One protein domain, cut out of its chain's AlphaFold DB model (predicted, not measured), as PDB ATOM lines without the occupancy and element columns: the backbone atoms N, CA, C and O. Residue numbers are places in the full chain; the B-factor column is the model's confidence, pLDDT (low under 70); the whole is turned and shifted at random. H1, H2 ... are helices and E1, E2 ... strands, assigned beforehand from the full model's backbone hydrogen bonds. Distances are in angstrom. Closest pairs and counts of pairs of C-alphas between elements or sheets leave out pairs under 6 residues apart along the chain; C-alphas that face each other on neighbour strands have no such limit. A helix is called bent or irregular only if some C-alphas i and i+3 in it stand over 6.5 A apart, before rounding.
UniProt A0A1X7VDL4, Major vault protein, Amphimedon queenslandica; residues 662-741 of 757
ATOM      1  N   PRO A 662     -32.542  25.314  32.201       88.62
ATOM      2  CA  PRO A 662     -33.641  25.405  33.154       88.62
ATOM      3  C   PRO A 662     -33.263  26.342  34.308       88.62
ATOM      4  O   PRO A 662     -32.189  26.195  34.895       88.62
ATOM      5  N   LEU A 663     -34.139  27.298  34.624       88.06
ATOM      6  CA  LEU A 663     -33.988  28.249  35.727       88.06
ATOM      7  C   LEU A 663     -35.155  28.071  36.701       88.06
ATOM      8  O   LEU A 663     -36.310  28.149  36.282       88.06
ATOM      9  N   ASN A 664     -34.864  27.854  37.985       83.44
ATOM     10  CA  ASN A 664     -35.862  27.822  39.061       83.44
ATOM     11  C   ASN A 664     -36.240  29.240  39.547       83.44
ATOM     12  O   ASN A 664     -35.609  30.218  39.160       83.44
ATOM     13  N   GLU A 665     -37.242  29.364  40.428       80.56
ATOM     14  CA  GLU A 665     -37.800  30.650  40.911       80.56
ATOM     15  C   GLU A 665     -36.764  31.651  41.460       80.56
ATOM     16  O   GLU A 665     -36.932  32.855  41.302       80.56
ATOM     17  N   ASN A 666     -35.672  31.165  42.061       79.69
ATOM     18  CA  ASN A 666     -34.598  31.993  42.630       79.69
ATOM     19  C   ASN A 666     -33.273  31.878  41.857       79.69
ATOM     20  O   ASN A 666     -32.210  32.195  42.389       79.69
ATOM     21  N   GLU A 667     -33.314  31.394  40.617       83.38
ATOM     22  CA  GLU A 667     -32.144  31.264  39.753       83.38
ATOM     23  C   GLU A 667     -32.254  32.189  38.541       83.38
ATOM     24  O   GLU A 667     -33.335  32.512  38.052       83.38
ATOM     25  N   GLY A 668     -31.102  32.594  38.019       88.94
ATOM     26  CA  GLY A 668     -31.040  33.362  36.788       88.94
ATOM     27  C   GLY A 668     -29.673  33.285  36.133       88.94
ATOM     28  O   GLY A 668     -28.694  32.866  36.753       88.94
ATOM     29  N   ILE A 669     -29.602  33.720  34.880       92.00
ATOM     30  CA  ILE A 669     -28.364  33.809  34.096       92.00
ATOM     31  C   ILE A 669     -28.181  35.218  33.536       92.00
ATOM     32  O   ILE A 669     -29.153  35.901  33.207       92.00
ATOM     33  N   TYR A 670     -26.930  35.656  33.418       93.12
ATOM     34  CA  TYR A 670     -26.597  36.873  32.689       93.12
ATOM     35  C   TYR A 670     -26.414  36.551  31.211       93.12
ATOM     36  O   TYR A 670     -25.659  35.655  30.834       93.12
ATOM     37  N   VAL A 671     -27.102  37.310  30.371       92.44
ATOM     38  CA  VAL A 671     -27.089  37.155  28.922       92.44
ATOM     39  C   VAL A 671     -26.635  38.466  28.304       92.44
ATOM     40  O   VAL A 671     -27.164  39.529  28.636       92.44
ATOM     41  N   ARG A 672     -25.662  38.394  27.399       93.00
ATOM     42  CA  ARG A 672     -25.206  39.522  26.590       93.00
ATOM     43  C   ARG A 672     -25.606  39.304  25.145       93.00
ATOM     44  O   ARG A 672     -25.303  38.266  24.564       93.00
ATOM     45  N   ASN A 673     -26.234  40.306  24.551       89.56
ATOM     46  CA  ASN A 673     -26.410  40.359  23.113       89.56
ATOM     47  C   ASN A 673     -25.095  40.831  22.467       89.56
ATOM     48  O   ASN A 673     -24.575  41.895  22.797       89.56
ATOM     49  N   VAL A 674     -24.538  40.023  21.571       84.19
ATOM     50  CA  VAL A 674     -23.263  40.259  20.883       84.19
ATOM     51  C   VAL A 674     -23.380  41.385  19.853       84.19
ATOM     52  O   VAL A 674     -22.408  42.097  19.626       84.19
ATOM     53  N   GLN A 675     -24.561  41.582  19.260       82.94
ATOM     54  CA  GLN A 675     -24.806  42.631  18.266       82.94
ATOM     55  C   GLN A 675     -25.055  43.993  18.918       82.94
ATOM     56  O   GLN A 675     -24.461  44.985  18.509       82.94
ATOM     57  N   SER A 676     -25.915  44.057  19.940       85.62
ATOM     58  CA  SER A 676     -26.245  45.323  20.614       85.62
ATOM     59  C   SER A 676     -25.328  45.649  21.796       85.62
ATOM     60  O   SER A 676     -25.364  46.757  22.323       85.62
ATOM     61  N   GLY A 677     -24.538  44.680  22.264       85.75
ATOM     62  CA  GLY A 677     -23.726  44.792  23.475       85.75
ATOM     63  C   GLY A 677     -24.529  44.784  24.781       85.75
ATOM     64  O   GLY A 677     -23.922  44.787  25.851       85.75
ATOM     65  N   GLN A 678     -25.865  44.755  24.717       90.56
ATOM     66  CA  GLN A 678     -26.748  44.848  25.877       90.56
ATOM     67  C   GLN A 678     -26.608  43.619  26.779       90.56
ATOM     68  O   GLN A 678     -26.757  42.486  26.322       90.56
ATOM     69  N   VAL A 679     -26.375  43.848  28.073       92.00
ATOM     70  CA  VAL A 679     -26.333  42.801  29.103       92.00
ATOM     71  C   VAL A 679     -27.619  42.856  29.924       92.00
ATOM     72  O   VAL A 679     -27.995  43.920  30.414       92.00
ATOM     73  N   ARG A 680     -28.292  41.715  30.091       91.38
ATOM     74  CA  ARG A 680     -29.508  41.579  30.906       91.38
ATOM     75  C   ARG A 680     -29.477  40.312  31.754       91.38
ATOM     76  O   ARG A 680     -28.831  39.332  31.395       91.38
ATOM     77  N   ALA A 681     -30.188  40.335  32.876       91.62
ATOM     78  CA  ALA A 681     -30.419  39.157  33.701       91.62
ATOM     79  C   ALA A 681     -31.739  38.494  33.290       91.62
ATOM     80  O   ALA A 681     -32.762  39.170  33.188       91.62
ATOM     81  N   ILE A 682     -31.710  37.185  33.067       91.69
ATOM     82  CA  ILE A 682     -32.898  36.366  32.841       91.69
ATOM     83  C   ILE A 682     -33.163  35.570  34.117       91.69
ATOM     84  O   ILE A 682     -32.301  34.799  34.536       91.69
ATOM     85  N   LEU A 683     -34.330  35.773  34.729       89.06
ATOM     86  CA  LEU A 683     -34.752  35.127  35.976       89.06
ATOM     87  C   LEU A 683     -35.719  33.967  35.681       89.06
ATOM     88  O   LEU A 683     -36.405  33.988  34.656       89.06
ATOM     89  N   GLY A 684     -35.751  32.953  36.547       87.75
ATOM     90  CA  GLY A 684     -36.748  31.878  36.507       87.75
ATOM     91  C   GLY A 684     -38.091  32.260  37.160       87.75
ATOM     92  O   GLY A 684     -38.241  33.391  37.626       87.75
ATOM     93  N   PRO A 685     -39.080  31.341  37.202       86.81
ATOM     94  CA  PRO A 685     -39.016  29.952  36.746       86.81
ATOM     95  C   PRO A 685     -39.305  29.809  35.240       86.81
ATOM     96  O   PRO A 685     -40.449  29.908  34.803       86.81
ATOM     97  N   GLN A 686     -38.274  29.555  34.428       86.81
ATOM     98  CA  GLN A 686     -38.423  29.279  32.993       86.81
ATOM     99  C   GLN A 686     -37.205  28.539  32.430       86.81
ATOM    100  O   GLN A 686     -36.098  28.641  32.955       86.81
ATOM    101  N   SER A 687     -37.387  27.811  31.328       88.88
ATOM    102  CA  SER A 687     -36.271  27.238  30.569       88.88
ATOM    103  C   SER A 687     -35.866  28.213  29.473       88.88
ATOM    104  O   SER A 687     -36.617  28.416  28.519       88.88
ATOM    105  N   TYR A 688     -34.710  28.859  29.622       89.94
ATOM    106  CA  TYR A 688     -34.280  29.898  28.691       89.94
ATOM    107  C   TYR A 688     -33.308  29.346  27.647       89.94
ATOM    108  O   TYR A 688     -32.245  28.816  27.978       89.94
ATOM    109  N   LEU A 689     -33.663  29.500  26.371       89.44
ATOM    110  CA  LEU A 689     -32.805  29.189  25.232       89.44
ATOM    111  C   LEU A 689     -32.166  30.479  24.704       89.44
ATOM    112  O   LEU A 689     -32.865  31.380  24.247       89.44
ATOM    113  N   LEU A 690     -30.833  30.548  24.749       89.25
ATOM    114  CA  LEU A 690     -30.062  31.686  24.236       89.25
ATOM    115  C   LEU A 690     -30.288  31.871  22.732       89.25
ATOM    116  O   LEU A 690     -29.996  30.958  21.951       89.25
ATOM    117  N   GLN A 691     -30.718  33.069  22.337       87.19
ATOM    118  CA  GLN A 691     -30.960  33.447  20.939       87.19
ATOM    119  C   GLN A 691     -29.663  33.500  20.116       87.19
ATOM    120  O   GLN A 691     -28.574  33.598  20.675       87.19
ATOM    121  N   ALA A 692     -29.750  33.499  18.781       84.25
ATOM    122  CA  ALA A 692     -28.580  33.436  17.887       84.25
ATOM    123  C   ALA A 692     -27.517  34.530  18.135       84.25
ATOM    124  O   ALA A 692     -26.320  34.280  17.999       84.25
ATOM    125  N   ALA A 693     -27.950  35.730  18.530       83.94
ATOM    126  CA  ALA A 693     -27.080  36.860  18.859       83.94
ATOM    127  C   ALA A 693     -26.774  36.983  20.363       83.94
ATOM    128  O   ALA A 693     -26.198  37.979  20.784       83.94
ATOM    129  N   GLU A 694     -27.171  36.017  21.188       89.50
ATOM    130  CA  GLU A 694     -26.980  36.039  22.638       89.50
ATOM    131  C   GLU A 694     -25.903  35.052  23.085       89.50
ATOM    132  O   GLU A 694     -25.789  33.948  22.551       89.50
ATOM    133  N   GLU A 695     -25.135  35.427  24.102       90.12
ATOM    134  CA  GLU A 695     -24.134  34.586  24.758       90.12
ATOM    135  C   GLU A 695     -24.214  34.776  26.282       90.12
ATOM    136  O   GLU A 695     -24.743  35.778  26.773       90.12
ATOM    137  N   LEU A 696     -23.722  33.797  27.050       91.44
ATOM    138  CA  LEU A 696     -23.648  33.920  28.507       91.44
ATOM    139  C   LEU A 696     -22.606  34.973  28.879       91.44
ATOM    140  O   LEU A 696     -21.487  34.957  28.373       91.44
ATOM    141  N   TYR A 697     -22.981  35.884  29.769       92.31
ATOM    142  CA  TYR A 697     -22.102  36.941  30.241       92.31
ATOM    143  C   TYR A 697     -21.536  36.595  31.610       92.31
ATOM    144  O   TYR A 697     -22.277  36.331  32.555       92.31
ATOM    145  N   GLU A 698     -20.217  36.635  31.735       90.81
ATOM    146  CA  GLU A 698     -19.553  36.487  33.022       90.81
ATOM    147  C   GLU A 698     -19.531  37.833  33.745       90.81
ATOM    148  O   GLU A 698     -18.863  38.774  33.315       90.81
ATOM    149  N   LYS A 699     -20.268  37.933  34.855       89.31
ATOM    150  CA  LYS A 699     -20.226  39.120  35.709       89.31
ATOM    151  C   LYS A 699     -19.100  38.975  36.723       89.31
ATOM    152  O   LYS A 699     -19.181  38.145  37.630       89.31
ATOM    153  N   GLU A 700     -18.083  39.815  36.588       87.88
ATOM    154  CA  GLU A 700     -17.008  39.906  37.572       87.88
ATOM    155  C   GLU A 700     -17.456  40.706  38.798       87.88
ATOM    156  O   GLU A 700     -18.160  41.715  38.688       87.88
ATOM    157  N   LEU A 701     -17.063  40.230  39.977       86.56
ATOM    158  CA  LEU A 701     -17.259  40.912  41.249       86.56
ATOM    159  C   LEU A 701     -15.899  41.290  41.833       86.56
ATOM    160  O   LEU A 701     -14.871  40.709  41.489       86.56
ATOM    161  N   THR A 702     -15.886  42.272  42.731       87.56
ATOM    162  CA  THR A 702     -14.673  42.592  43.487       87.56
ATOM    163  C   THR A 702     -14.303  41.422  44.411       87.56
ATOM    164  O   THR A 702     -15.206  40.754  44.922       87.56
ATOM    165  N   PRO A 703     -13.005  41.190  44.698       83.31
ATOM    166  CA  PRO A 703     -12.568  40.086  45.561       83.31
ATOM    167  C   PRO A 703     -13.260  40.080  46.932       83.31
ATOM    168  O   PRO A 703     -13.667  39.031  47.423       83.31
ATOM    169  N   LEU A 704     -13.485  41.270  47.500       82.06
ATOM    170  CA  LEU A 704     -14.210  41.447  48.758       82.06
ATOM    171  C   LEU A 704     -15.677  40.992  48.661       82.06
ATOM    172  O   LEU A 704     -16.190  40.371  49.583       82.06
ATOM    173  N   ALA A 705     -16.368  41.276  47.554       81.75
ATOM    174  CA  ALA A 705     -17.757  40.855  47.370       81.75
ATOM    175  C   ALA A 705     -17.878  39.333  47.189       81.75
ATOM    176  O   ALA A 705     -18.839  38.733  47.668       81.75
ATOM    177  N   GLU A 706     -16.905  38.694  46.533       83.12
ATOM    178  CA  GLU A 706     -16.856  37.232  46.434       83.12
ATOM    179  C   GLU A 706     -16.616  36.576  47.798       83.12
ATOM    180  O   GLU A 706     -17.266  35.581  48.115       83.12
ATOM    181  N   GLU A 707     -15.744  37.164  48.623       79.50
ATOM    182  CA  GLU A 707     -15.476  36.717  49.992       79.50
ATOM    183  C   GLU A 707     -16.714  36.863  50.893       79.50
ATOM    184  O   GLU A 707     -17.107  35.909  51.564       79.50
ATOM    185  N   ILE A 708     -17.410  38.005  50.825       79.19
ATOM    186  CA  ILE A 708     -18.664  38.243  51.560       79.19
ATOM    187  C   ILE A 708     -19.746  37.229  51.165       79.19
ATOM    188  O   ILE A 708     -20.424  36.685  52.036       79.19
ATOM    189  N   LEU A 709     -19.917  36.957  49.867       79.44
ATOM    190  CA  LEU A 709     -20.908  35.987  49.385       79.44
ATOM    191  C   LEU A 709     -20.563  34.554  49.799       79.44
ATOM    192  O   LEU A 709     -21.466  33.768  50.084       79.44
ATOM    193  N   LYS A 710     -19.272  34.214  49.841       78.19
ATOM    194  CA  LYS A 710     -18.790  32.900  50.274       78.19
ATOM    195  C   LYS A 710     -19.056  32.660  51.763       78.19
ATOM    196  O   LYS A 710     -19.454  31.561  52.144       78.19
ATOM    197  N   GLU A 711     -18.895  33.695  52.582       75.75
ATOM    198  CA  GLU A 711     -19.112  33.632  54.032       75.75
ATOM    199  C   GLU A 711     -20.558  33.950  54.465       75.75
ATOM    200  O   GLU A 711     -20.860  33.964  55.656       75.75
ATOM    201  N   GLY A 712     -21.486  34.151  53.519       70.75
ATOM    202  CA  GLY A 712     -22.910  34.354  53.816       70.75
ATOM    203  C   GLY A 712     -23.274  35.760  54.307       70.75
ATOM    204  O   GLY A 712     -24.361  35.951  54.843       70.75
ATOM    205  N   GLY A 713     -22.403  36.758  54.115       68.06
ATOM    206  CA  GLY A 713     -22.715  38.167  54.397       68.06
ATOM    207  C   GLY A 713     -21.797  38.893  55.384       68.06
ATOM    208  O   GLY A 713     -22.005  40.084  55.609       68.06
ATOM    209  N   GLY A 714     -20.782  38.237  55.960       66.81
ATOM    210  CA  GLY A 714     -19.871  38.862  56.929       66.81
ATOM    211  C   GLY A 714     -18.402  38.487  56.730       66.81
ATOM    212  O   GLY A 714     -18.077  37.313  56.620       66.81
ATOM    213  N   VAL A 715     -17.516  39.489  56.738       61.94
ATOM    214  CA  VAL A 715     -16.049  39.329  56.721       61.94
ATOM    215  C   VAL A 715     -15.463  40.192  57.847       61.94
ATOM    216  O   VAL A 715     -15.781  41.380  57.935       61.94
ATOM    217  N   GLY A 716     -14.661  39.608  58.749       61.41
ATOM    218  CA  GLY A 716     -14.000  40.321  59.855       61.41
ATOM    219  C   GLY A 716     -13.762  39.482  61.123       61.41
ATOM    220  O   GLY A 716     -14.350  38.420  61.302       61.41
ATOM    221  N   ASP A 717     -12.920  39.988  62.028       55.59
ATOM    222  CA  ASP A 717     -12.391  39.278  63.214       55.59
ATOM    223  C   ASP A 717     -13.323  39.321  64.453       55.59
ATOM    224  O   ASP A 717     -12.898  39.530  65.589       55.59
ATOM    225  N   ALA A 718     -14.642  39.204  64.256       52.94
ATOM    226  CA  ALA A 718     -15.622  39.404  65.328       52.94
ATOM    227  C   ALA A 718     -16.441  38.146  65.657       52.94
ATOM    228  O   ALA A 718     -17.208  37.669  64.831       52.94
ATOM    229  N   SER A 719     -16.325  37.712  66.922       57.84
ATOM    230  CA  SER A 719     -17.193  36.829  67.727       57.84
ATOM    231  C   SER A 719     -17.973  35.727  66.984       57.84
ATOM    232  O   SER A 719     -18.898  36.003  66.228       57.84
ATOM    233  N   ILE A 720     -17.709  34.463  67.336       59.22
ATOM    234  CA  ILE A 720     -18.325  33.224  66.804       59.22
ATOM    235  C   ILE A 720     -19.859  33.309  66.613       59.22
ATOM    236  O   ILE A 720     -20.403  32.722  65.680       59.22
ATOM    237  N   ARG A 721     -20.572  34.089  67.443       57.09
ATOM    238  CA  ARG A 721     -22.025  34.315  67.314       57.09
ATOM    239  C   ARG A 721     -22.445  35.083  66.050       57.09
ATOM    240  O   ARG A 721     -23.537  34.831  65.556       57.09
ATOM    241  N   LYS A 722     -21.622  35.999  65.523       57.78
ATOM    242  CA  LYS A 722     -21.901  36.700  64.254       57.78
ATOM    243  C   LYS A 722     -21.718  35.770  63.058       57.78
ATOM    244  O   LYS A 722     -22.546  35.789  62.162       57.78
ATOM    245  N   ILE A 723     -20.699  34.914  63.079       61.28
ATOM    246  CA  ILE A 723     -20.424  33.953  61.999       61.28
ATOM    247  C   ILE A 723     -21.575  32.938  61.874       61.28
ATOM    248  O   ILE A 723     -22.067  32.699  60.777       61.28
ATOM    249  N   ALA A 724     -22.092  32.433  63.002       60.69
ATOM    250  CA  ALA A 724     -23.250  31.532  63.018       60.69
ATOM    251  C   ALA A 724     -24.559  32.186  62.519       60.69
ATOM    252  O   ALA A 724     -25.444  31.489  62.031       60.69
ATOM    253  N   TYR A 725     -24.693  33.515  62.626       66.81
ATOM    254  CA  TYR A 725     -25.875  34.252  62.160       66.81
ATOM    255  C   TYR A 725     -25.960  34.326  60.627       66.81
ATOM    256  O   TYR A 725     -27.049  34.254  60.062       66.81
ATOM    257  N   PHE A 726     -24.811  34.444  59.954       67.06
ATOM    258  CA  PHE A 726     -24.710  34.555  58.494       67.06
ATOM    259  C   PHE A 726     -24.565  33.197  57.786       67.06
ATOM    260  O   PHE A 726     -24.741  33.108  56.572       67.06
ATOM    261  N   ASP A 727     -24.332  32.113  58.530       68.69
ATOM    262  CA  ASP A 727     -24.177  30.763  57.971       68.69
ATOM    263  C   ASP A 727     -25.448  30.277  57.244       68.69
ATOM    264  O   ASP A 727     -25.372  29.660  56.185       68.69
ATOM    265  N   GLY A 728     -26.634  30.653  57.742       65.81
ATOM    266  CA  GLY A 728     -27.924  30.351  57.103       65.81
ATOM    267  C   GLY A 728     -28.210  31.133  55.810       65.81
ATOM    268  O   GLY A 728     -29.157  30.805  55.094       65.81
ATOM    269  N   ALA A 729     -27.410  32.159  55.504       68.75
ATOM    270  CA  ALA A 729     -27.509  32.954  54.280       68.75
ATOM    271  C   ALA A 729     -26.555  32.477  53.170       68.75
ATOM    272  O   ALA A 729     -26.620  32.985  52.047       68.75
ATOM    273  N   LYS A 730     -25.708  31.475  53.447       72.19
ATOM    274  CA  LYS A 730     -24.888  30.812  52.428       72.19
ATOM    275  C   LYS A 730     -25.787  30.063  51.451       72.19
ATOM    276  O   LYS A 730     -26.612  29.246  51.857       72.19
ATOM    277  N   ASP A 731     -25.609  30.319  50.158       68.69
ATOM    278  CA  ASP A 731     -26.286  29.572  49.100       68.69
ATOM    279  C   ASP A 731     -25.318  28.539  48.487       68.69
ATOM    280  O   ASP A 731     -24.398  28.920  47.751       68.69
ATOM    281  N   PRO A 732     -25.501  27.228  48.755       68.31
ATOM    282  CA  PRO A 732     -24.641  26.179  48.206       68.31
ATOM    283  C   PRO A 732     -24.678  26.103  46.674       68.31
ATOM    284  O   PRO A 732     -23.774  25.532  46.066       68.31
ATOM    285  N   SER A 733     -25.712  26.660  46.032       65.88
ATOM    286  CA  SER A 733     -25.867  26.630  44.574       65.88
ATOM    287  C   SER A 733     -24.971  27.641  43.846       65.88
ATOM    288  O   SER A 733     -24.674  27.453  42.662       65.88
ATOM    289  N   LEU A 734     -24.493  28.679  44.547       67.31
ATOM    290  CA  LEU A 734     -23.653  29.742  43.985       67.31
ATOM    291  C   LEU A 734     -22.171  29.351  43.872       67.31
ATOM    292  O   LEU A 734     -21.465  29.869  43.003       67.31
ATOM    293  N   PHE A 735     -21.703  28.433  44.725       69.88
ATOM    294  CA  PHE A 735     -20.304  28.005  44.794       69.88
ATOM    295  C   PHE A 735     -20.183  26.486  44.631       69.88
ATOM    296  O   PHE A 735     -20.478  25.719  45.544       69.88
ATOM    297  N   LYS A 736     -19.660  26.029  43.486       67.00
ATOM    298  CA  LYS A 736     -19.264  24.624  43.293       67.00
ATOM    299  C   LYS A 736     -17.791  24.468  43.661       67.00
ATOM    300  O   LYS A 736     -16.924  24.986  42.962       67.00
ATOM    301  N   GLY A 737     -17.496  23.764  44.756       60.03
ATOM    302  CA  GLY A 737     -16.117  23.433  45.149       60.03
ATOM    303  C   GLY A 737     -15.201  24.659  45.277       60.03
ATOM    304  O   GLY A 737     -14.129  24.685  44.680       60.03
ATOM    305  N   ASN A 738     -15.643  25.685  46.019       65.75
ATOM    306  CA  ASN A 738     -14.968  26.980  46.226       65.75
ATOM    307  C   ASN A 738     -14.858  27.921  45.010       65.75
ATOM    308  O   ASN A 738     -14.263  28.989  45.147       65.75
ATOM    309  N   LYS A 739     -15.446  27.594  43.851       74.69
ATOM    310  CA  LYS A 739     -15.490  28.497  42.691       74.69
ATOM    311  C   LYS A 739     -16.920  28.927  42.372       74.69
ATOM    312  O   LYS A 739     -17.833  28.103  42.313       74.69
ATOM    313  N   ARG A 740     -17.090  30.234  42.174       82.06
ATOM    314  CA  ARG A 740     -18.351  30.866  41.781       82.06
ATOM    315  C   ARG A 740     -18.601  30.664  40.287       82.06
ATOM    316  O   ARG A 740     -17.703  30.886  39.477       82.06
ATOM    317  N   ASP A 741     -19.831  30.321  39.921       84.00
ATOM    318  CA  ASP A 741     -20.279  30.400  38.527       84.00
ATOM    319  C   ASP A 741     -20.563  31.868  38.160       84.00
ATOM    320  O   ASP A 741     -21.546  32.465  38.610       84.00
TER     321      ASP A 741
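What this domain is: This is residues 662 to 741 of the 757 residues of the protein "Major vault protein" of Amphimedon queenslandica (UniProt A0A1X7VDL4). Picture a loose, drawn-out domain of two parts: a small twisted-looking wall of three strands, E2, E1 and E4, with E3 near one end of it, and two short helices, H1 and H2, set well away from that sheet. Residues 697 to 702 lead from the sheet to H1, and after H2 the last stretch, residues 730 to 741, folds back from the helices towards the sheet. The printed part has 80 residues, with four named strands and then two named helices along it, E1 E2 E3 E4 H1 H2; the sheet's order is E2 E1 E4, antiparallel throughout. The class is mixed, helices and strands, with under half of the residues in named elements. The whole is loose, with a radius of gyration of the C-alphas of 16.0 A, and a rod in outline, spanning 51 by 25 by 19 A.

How they stand to each other: Begin at residues 662 to 663, a short pairing, antiparallel, with residues 686 to 687 of E3, residues 686 to 688. E1, residues 668 to 673, is the inner strand of the sheet. It forms a hairpin with E2, residues 679 to 683, at 150 degrees; look for N 671 and O 680 at 2.9 A, within hydrogen-bond range. On from E2, its closest C-alpha pair with E3 is Ile 682 and Tyr 688, 7.8 A apart; E3 pairs with no named strand. E4, residues 694 to 696, is antiparallel to E1 at 134 degrees, with N 672 and O 695 at 2.8 A. E2 and E4 are the edge strands and are apart. H1, residues 703 to 710, and H2, residues 720 to 729, are not on the sheet; they are near each other, with 5 pairs of C-alphas within 10 A. In H1 every O i to N i+4 pair is within hydrogen-bond range, in H2 4 of 6. H2 is irregular, but only just: C-alphas 725 and 728 are 6.7 A apart.

Where its parts are: Find C-alpha 668 at (-31.040, 33.362, 36.788), where E1 begins; it runs 16.0 A to C-alpha 673. E2 covers 13.3 A, E3 6.0 A and E4 7.1 A. H1 starts at C-alpha 703, (-12.568, 40.086, 45.561), and is 10.6 A long. H2 is 15.5 A long and ends at C-alpha 729, (-27.509, 32.954, 54.280).

The domain as a whole: The C-alphas farthest apart are those of Ala 692 and Ser 719, 51.2 A. The printed part has no cut and no long link. Past H2, residues 735 to 736 form a short antiparallel pairing with residues 739 to 740. Mean pLDDT of the printed part is 78.9; residues 713 to 729 and 731 to 738 of the model are under 70.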